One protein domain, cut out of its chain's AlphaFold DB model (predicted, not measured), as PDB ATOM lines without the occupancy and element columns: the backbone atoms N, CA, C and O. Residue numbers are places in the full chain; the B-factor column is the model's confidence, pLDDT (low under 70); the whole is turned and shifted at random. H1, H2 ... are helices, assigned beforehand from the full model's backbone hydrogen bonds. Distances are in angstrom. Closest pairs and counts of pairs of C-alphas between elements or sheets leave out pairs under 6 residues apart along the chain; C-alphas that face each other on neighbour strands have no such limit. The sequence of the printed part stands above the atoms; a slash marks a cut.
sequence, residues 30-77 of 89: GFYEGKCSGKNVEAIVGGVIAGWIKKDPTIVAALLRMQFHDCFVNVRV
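What this domain is: This is residues 30 to 77 of the 89 residues of the protein "PEROXIDASE_4 domain-containing protein" of Camellia sinensis (UniProt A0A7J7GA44). Two helices of similar length, H1 and H2, meet near their ends at a corner and make an open V, flat as a whole. A looped stretch, residues 30 to 40, leads into the far end of H1, and a tail, residues 73 to 77, carries on from the far end of H2. The printed part has 48 residues with two named helices, H1 then H2, and no named strand; its class is all helix. It is only just loose, close to extended, with a radius of gyration of the C-alphas of 14.4 A, and spans 38 by 34 by 12 A.

Where its parts are: Find C-alpha 41 at (-32.389, -8.442, 35.756); from there H1, residues 41 to 55, runs 21.8 A to C-alpha 55 at (-18.408, -18.240, 49.358). Then look at residues 59 to 72 for H2, which runs 19.6 A and ends with C-alpha 72 at (-11.009, -10.604, 22.868).

How they stand to each other: Start at the end of H1, where a tight link of 3 residues leads to H2. The helices only just touch, with 3 pairs of C-alphas within 8 A, and touch only at the corner by their link. Look at residues 52 to 53 of H1 and 59 to 60 of H2, with which alone the two helices touch; the closest C-alphas of the two, those of Ile 53 and Ile 59, are 6.6 A apart. The helices run opposite ways at a steep tilt of 51 degrees, their centres 16.0 A apart. In H1 and H2, every O i to N i+4 pair is within hydrogen-bond range.

The domain as a whole: The C-alphas of Lys 54 and Val 77 are the two farthest apart, at 41.2 A. Residues 34 to 39 stand free, as do residues 64 to 77, of which 64 to 72 belong to H2. The printed part has no cut. Its mean pLDDT is 87.8; look for values under 70 at residues 74 to 77.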
ATOM      1  N   GLY A  30     -30.155   0.030  32.233       89.12
ATOM      2  CA  GLY A  30     -31.578  -0.282  32.361       89.12
ATOM      3  C   GLY A  30     -32.197  -0.835  31.075       89.12
ATOM      4  O   GLY A  30     -33.413  -0.813  30.911       89.12
ATOM      5  N   PHE A  31     -31.398  -1.372  30.140       89.50
ATOM      6  CA  PHE A  31     -31.917  -1.938  28.884       89.50
ATOM      7  C   PHE A  31     -33.045  -2.957  29.097       89.50
ATOM      8  O   PHE A  31     -33.955  -3.048  28.273       89.50
ATOM      9  N   TYR A  32     -32.997  -3.713  30.196       90.81
ATOM     10  CA  TYR A  32     -33.976  -4.748  30.521       90.81
ATOM     11  C   TYR A  32     -35.204  -4.253  31.304       90.81
ATOM     12  O   TYR A  32     -36.114  -5.052  31.551       90.81
ATOM     13  N   GLU A  33     -35.282  -2.968  31.661       89.56
ATOM     14  CA  GLU A  33     -36.459  -2.399  32.323       89.56
ATOM     15  C   GLU A  33     -37.710  -2.572  31.451       89.56
ATOM     16  O   GLU A  33     -37.700  -2.342  30.240       89.56
ATOM     17  N   GLY A  34     -38.795  -3.075  32.046       86.56
ATOM     18  CA  GLY A  34     -40.056  -3.343  31.343       86.56
ATOM     19  C   GLY A  34     -40.026  -4.492  30.319       86.56
ATOM     20  O   GLY A  34     -41.086  -4.976  29.932       86.56
ATOM     21  N   LYS A  35     -38.851  -4.997  29.914       87.38
ATOM     22  CA  LYS A  35     -38.727  -6.101  28.941       87.38
ATOM     23  C   LYS A  35     -38.892  -7.476  29.584       87.38
ATOM     24  O   LYS A  35     -39.461  -8.383  28.985       87.38
ATOM     25  N   CYS A  36     -38.420  -7.638  30.817       88.00
ATOM     26  CA  CYS A  36     -38.389  -8.933  31.498       88.00
ATOM     27  C   CYS A  36     -39.566  -9.131  32.463       88.00
ATOM     28  O   CYS A  36     -39.353  -9.447  33.630       88.00
ATOM     29  N   SER A  37     -40.816  -8.956  32.008       87.19
ATOM     30  CA  SER A  37     -42.026  -9.133  32.848       87.19
ATOM     31  C   SER A  37     -41.977  -8.350  34.176       87.19
ATOM     32  O   SER A  37     -42.401  -8.848  35.216       87.19
ATOM     33  N   GLY A  38     -41.377  -7.155  34.159       82.94
ATOM     34  CA  GLY A  38     -41.180  -6.321  35.352       82.94
ATOM     35  C   GLY A  38     -40.060  -6.775  36.301       82.94
ATOM     36  O   GLY A  38     -39.931  -6.222  37.390       82.94
ATOM     37  N   LYS A  39     -39.240  -7.766  35.930       88.81
ATOM     38  CA  LYS A  39     -38.106  -8.225  36.746       88.81
ATOM     39  C   LYS A  39     -36.865  -7.371  36.506       88.81
ATOM     40  O   LYS A  39     -36.433  -7.191  35.369       88.81
ATOM     41  N   ASN A  40     -36.237  -6.951  37.601       91.44
ATOM     42  CA  ASN A  40     -34.959  -6.243  37.585       91.44
ATOM     43  C   ASN A  40     -33.809  -7.236  37.384       91.44
ATOM     44  O   ASN A  40     -33.280  -7.797  38.343       91.44
ATOM     45  N   VAL A  41     -33.440  -7.476  36.125       94.06
ATOM     46  CA  VAL A  41     -32.389  -8.442  35.756       94.06
ATOM     47  C   VAL A  41     -31.048  -8.084  36.398       94.06
ATOM     48  O   VAL A  41     -30.389  -8.958  36.954       94.06
ATOM     49  N   GLU A  42     -30.681  -6.802  36.391       91.94
ATOM     50  CA  GLU A  42     -29.430  -6.309  36.984       91.94
ATOM     51  C   GLU A  42     -29.342  -6.641  38.485       91.94
ATOM     52  O   GLU A  42     -28.317  -7.131  38.959       91.94
ATOM     53  N   ALA A  43     -30.452  -6.484  39.218       94.00
ATOM     54  CA  ALA A  43     -30.528  -6.820  40.638       94.00
ATOM     55  C   ALA A  43     -30.432  -8.334  40.894       94.00
ATOM     56  O   ALA A  43     -29.776  -8.761  41.844       94.00
ATOM     57  N   ILE A  44     -31.056  -9.155  40.042       94.69
ATOM     58  CA  ILE A  44     -30.997 -10.621  40.154       94.69
ATOM     59  C   ILE A  44     -29.558 -11.108  39.960       94.69
ATOM     60  O   ILE A  44     -29.040 -11.847  40.798       94.69
ATOM     61  N   VAL A  45     -28.899 -10.673  38.884       94.69
ATOM     62  CA  VAL A  45     -27.509 -11.053  38.586       94.69
ATOM     63  C   VAL A  45     -26.576 -10.580  39.702       94.69
ATOM     64  O   VAL A  45     -25.771 -11.370  40.200       94.69
ATOM     65  N   GLY A  46     -26.735  -9.337  40.169       94.56
ATOM     66  CA  GLY A  46     -25.960  -8.796  41.288       94.56
ATOM     67  C   GLY A  46     -26.132  -9.597  42.581       94.56
ATOM     68  O   GLY A  46     -25.145  -9.899  43.252       94.56
ATOM     69  N   GLY A  47     -27.358 -10.013  42.906       96.38
ATOM     70  CA  GLY A  47     -27.643 -10.845  44.077       96.38
ATOM     71  C   GLY A  47     -26.975 -12.221  44.014       96.38
ATOM     72  O   GLY A  47     -26.390 -12.669  45.003       96.38
ATOM     73  N   VAL A  48     -26.999 -12.867  42.844       95.75
ATOM     74  CA  VAL A  48     -26.312 -14.150  42.625       95.75
ATOM     75  C   VAL A  48     -24.804 -13.983  42.810       95.75
ATOM     76  O   VAL A  48     -24.204 -14.717  43.597       95.75
ATOM     77  N   ILE A  49     -24.195 -12.992  42.152       95.12
ATOM     78  CA  ILE A  49     -22.751 -12.735  42.250       95.12
ATOM     79  C   ILE A  49     -22.352 -12.433  43.700       95.12
ATOM     80  O   ILE A  49     -21.391 -13.015  44.197       95.12
ATOM     81  N   ALA A  50     -23.114 -11.605  44.418       95.81
ATOM     82  CA  ALA A  50     -22.845 -11.294  45.822       95.81
ATOM     83  C   ALA A  50     -22.892 -12.539  46.728       95.81
ATOM     84  O   ALA A  50     -22.084 -12.663  47.652       95.81
ATOM     85  N   GLY A  51     -23.807 -13.477  46.464       96.06
ATOM     86  CA  GLY A  51     -23.853 -14.767  47.157       96.06
ATOM     87  C   GLY A  51     -22.592 -15.602  46.921       96.06
ATOM     88  O   GLY A  51     -22.038 -16.165  47.865       96.06
ATOM     89  N   TRP A  52     -22.098 -15.622  45.682       95.25
ATOM     90  CA  TRP A  52     -20.882 -16.344  45.315       95.25
ATOM     91  C   TRP A  52     -19.609 -15.709  45.866       95.25
ATOM     92  O   TRP A  52     -18.778 -16.438  46.390       95.25
ATOM     93  N   ILE A  53     -19.493 -14.380  45.855       95.56
ATOM     94  CA  ILE A  53     -18.382 -13.660  46.506       95.56
ATOM     95  C   ILE A  53     -18.328 -14.002  48.002       95.56
ATOM     96  O   ILE A  53     -17.250 -14.205  48.553       95.56
ATOM     97  N   LYS A  54     -19.513 -14.138  48.624       95.06
ATOM     98  CA  LYS A  54     -19.765 -14.737  49.950       95.06
ATOM     99  C   LYS A  54     -18.906 -15.975  50.235       95.06
ATOM    100  O   LYS A  54     -18.343 -16.150  51.312       95.06
ATOM    101  N   LYS A  55     -18.912 -16.874  49.258       95.50
ATOM    102  CA  LYS A  55     -18.408 -18.240  49.358       95.50
ATOM    103  C   LYS A  55     -16.971 -18.364  48.867       95.50
ATOM    104  O   LYS A  55     -16.199 -19.110  49.458       95.50
ATOM    105  N   ASP A  56     -16.637 -17.663  47.791       95.25
ATOM    106  CA  ASP A  56     -15.318 -17.667  47.179       95.25
ATOM    107  C   ASP A  56     -15.042 -16.309  46.505       95.25
ATOM    108  O   ASP A  56     -15.647 -15.990  45.477       95.25
ATOM    109  N   PRO A  57     -14.122 -15.490  47.045       92.81
ATOM    110  CA  PRO A  57     -13.802 -14.186  46.472       92.81
ATOM    111  C   PRO A  57     -13.035 -14.278  45.142       92.81
ATOM    112  O   PRO A  57     -12.992 -13.296  44.397       92.81
ATOM    113  N   THR A  58     -12.455 -15.431  44.795       93.44
ATOM    114  CA  THR A  58     -11.684 -15.594  43.548       93.44
ATOM    115  C   THR A  58     -12.564 -15.567  42.295       93.44
ATOM    116  O   THR A  58     -12.078 -15.272  41.197       93.44
ATOM    117  N   ILE A  59     -13.879 -15.768  42.449       94.25
ATOM    118  CA  ILE A  59     -14.839 -15.778  41.340       94.25
ATOM    119  C   ILE A  59     -14.924 -14.436  40.608       94.25
ATOM    120  O   ILE A  59     -15.193 -14.418  39.410       94.25
ATOM    121  N   VAL A  60     -14.652 -13.314  41.282       93.31
ATOM    122  CA  VAL A  60     -14.674 -11.983  40.650       93.31
ATOM    123  C   VAL A  60     -13.591 -11.885  39.580       93.31
ATOM    124  O   VAL A  60     -13.860 -11.466  38.454       93.31
ATOM    125  N   ALA A  61     -12.375 -12.331  39.907       93.75
ATOM    126  CA  ALA A  61     -11.262 -12.352  38.967       93.75
ATOM    127  C   ALA A  61     -11.528 -13.324  37.806       93.75
ATOM    128  O   ALA A  61     -11.213 -13.012  36.656       93.75
ATOM    129  N   ALA A  62     -12.150 -14.474  38.087       94.06
ATOM    130  CA  ALA A  62     -12.527 -15.448  37.066       94.06
ATOM    131  C   ALA A  62     -13.606 -14.914  36.105       94.06
ATOM    132  O   ALA A  62     -13.437 -15.021  34.892       94.06
ATOM    133  N   LEU A  63     -14.673 -14.292  36.624       93.94
ATOM    134  CA  LEU A  63     -15.743 -13.675  35.825       93.94
ATOM    135  C   LEU A  63     -15.200 -12.554  34.938       93.94
ATOM    136  O   LEU A  63     -15.525 -12.489  33.754       93.94
ATOM    137  N   LEU A  64     -14.327 -11.711  35.491       92.81
ATOM    138  CA  LEU A  64     -13.683 -10.644  34.739       92.81
ATOM    139  C   LEU A  64     -12.813 -11.215  33.608       92.81
ATOM    140  O   LEU A  64     -12.935 -10.793  32.461       92.81
ATOM    141  N   ARG A  65     -11.985 -12.228  33.902       92.62
ATOM    142  CA  ARG A  65     -11.166 -12.917  32.892       92.62
ATOM    143  C   ARG A  65     -12.023 -13.567  31.802       92.62
ATOM    144  O   ARG A  65     -11.646 -13.488  30.638       92.62
ATOM    145  N   MET A  66     -13.142 -14.193  32.161       92.00
ATOM    146  CA  MET A  66     -14.076 -14.803  31.210       92.00
ATOM    147  C   MET A  66     -14.703 -13.746  30.291       92.00
ATOM    148  O   MET A  66     -14.667 -13.913  29.077       92.00
ATOM    149  N   GLN A  67     -15.167 -12.617  30.842       89.81
ATOM    150  CA  GLN A  67     -15.704 -11.502  30.054       89.81
ATOM    151  C   GLN A  67     -14.669 -10.954  29.065       89.81
ATOM    152  O   GLN A  67     -14.991 -10.686  27.906       89.81
ATOM    153  N   PHE A  68     -13.416 -10.806  29.506       88.12
ATOM    154  CA  PHE A  68     -12.330 -10.412  28.615       88.12
ATOM    155  C   PHE A  68     -12.077 -11.462  27.536       88.12
ATOM    156  O   PHE A  68     -11.916 -11.092  26.378       88.12
ATOM    157  N   HIS A  69     -12.078 -12.748  27.882       89.44
ATOM    158  CA  HIS A  69     -11.824 -13.837  26.943       89.44
ATOM    159  C   HIS A  69     -12.897 -13.928  25.841       89.44
ATOM    160  O   HIS A  69     -12.545 -14.022  24.666       89.44
ATOM    161  N   ASP A  70     -14.181 -13.795  26.187       85.75
ATOM    162  CA  ASP A  70     -15.292 -13.819  25.220       85.75
ATOM    163  C   ASP A  70     -15.278 -12.606  24.278       85.75
ATOM    164  O   ASP A  70     -15.659 -12.693  23.108       85.75
ATOM    165  N   CYS A  71     -14.809 -11.454  24.765       82.88
ATOM    166  CA  CYS A  71     -14.703 -10.255  23.944       82.88
ATOM    167  C   CYS A  71     -13.448 -10.249  23.061       82.88
ATOM    168  O   CYS A  71     -13.554  -9.907  21.880       82.88
ATOM    169  N   PHE A  72     -12.282 -10.628  23.599       76.25
ATOM    170  CA  PHE A  72     -11.009 -10.604  22.868       76.25
ATOM    171  C   PHE A  72     -10.922 -11.685  21.791       76.25
ATOM    172  O   PHE A  72     -10.349 -11.444  20.729       76.25
ATOM    173  N   VAL A  73     -11.512 -12.862  22.019       71.19
ATOM    174  CA  VAL A  73     -11.506 -13.971  21.052       71.19
ATOM    175  C   VAL A  73     -12.656 -13.798  20.047       71.19
ATOM    176  O   VAL A  73     -13.477 -14.678  19.819       71.19
ATOM    177  N   ASN A  74     -12.718 -12.625  19.412       58.97
ATOM    178  CA  ASN A  74     -13.588 -12.356  18.267       58.97
ATOM    179  C   ASN A  74     -12.748 -12.298  16.985       58.97
ATOM    180  O   ASN A  74     -12.459 -11.222  16.461       58.97
ATOM    181  N   VAL A  75     -12.389 -13.461  16.430       51.38
ATOM    182  CA  VAL A  75     -11.850 -13.550  15.061       51.38
ATOM    183  C   VAL A  75     -13.007 -13.369  14.071       51.38
ATOM    184  O   VAL A  75     -13.456 -14.302  13.410       51.38
ATOM    185  N   ARG A  76     -13.545 -12.147  13.983       50.09
ATOM    186  CA  ARG A  76     -14.442 -11.761  12.890       50.09
ATOM    187  C   ARG A  76     -13.596 -11.354  11.687       50.09
ATOM    188  O   ARG A  76     -13.224 -10.192  11.534       50.09
ATOM    189  N   VAL A  77     -13.318 -12.324  10.813       46.69
ATOM    190  CA  VAL A  77     -12.892 -12.091   9.425       46.69
ATOM    191  C   VAL A  77     -14.077 -11.479   8.670       46.69
ATOM    192  O   VAL A  77     -14.831 -12.197   8.033       46.69
TER     193      VAL A  77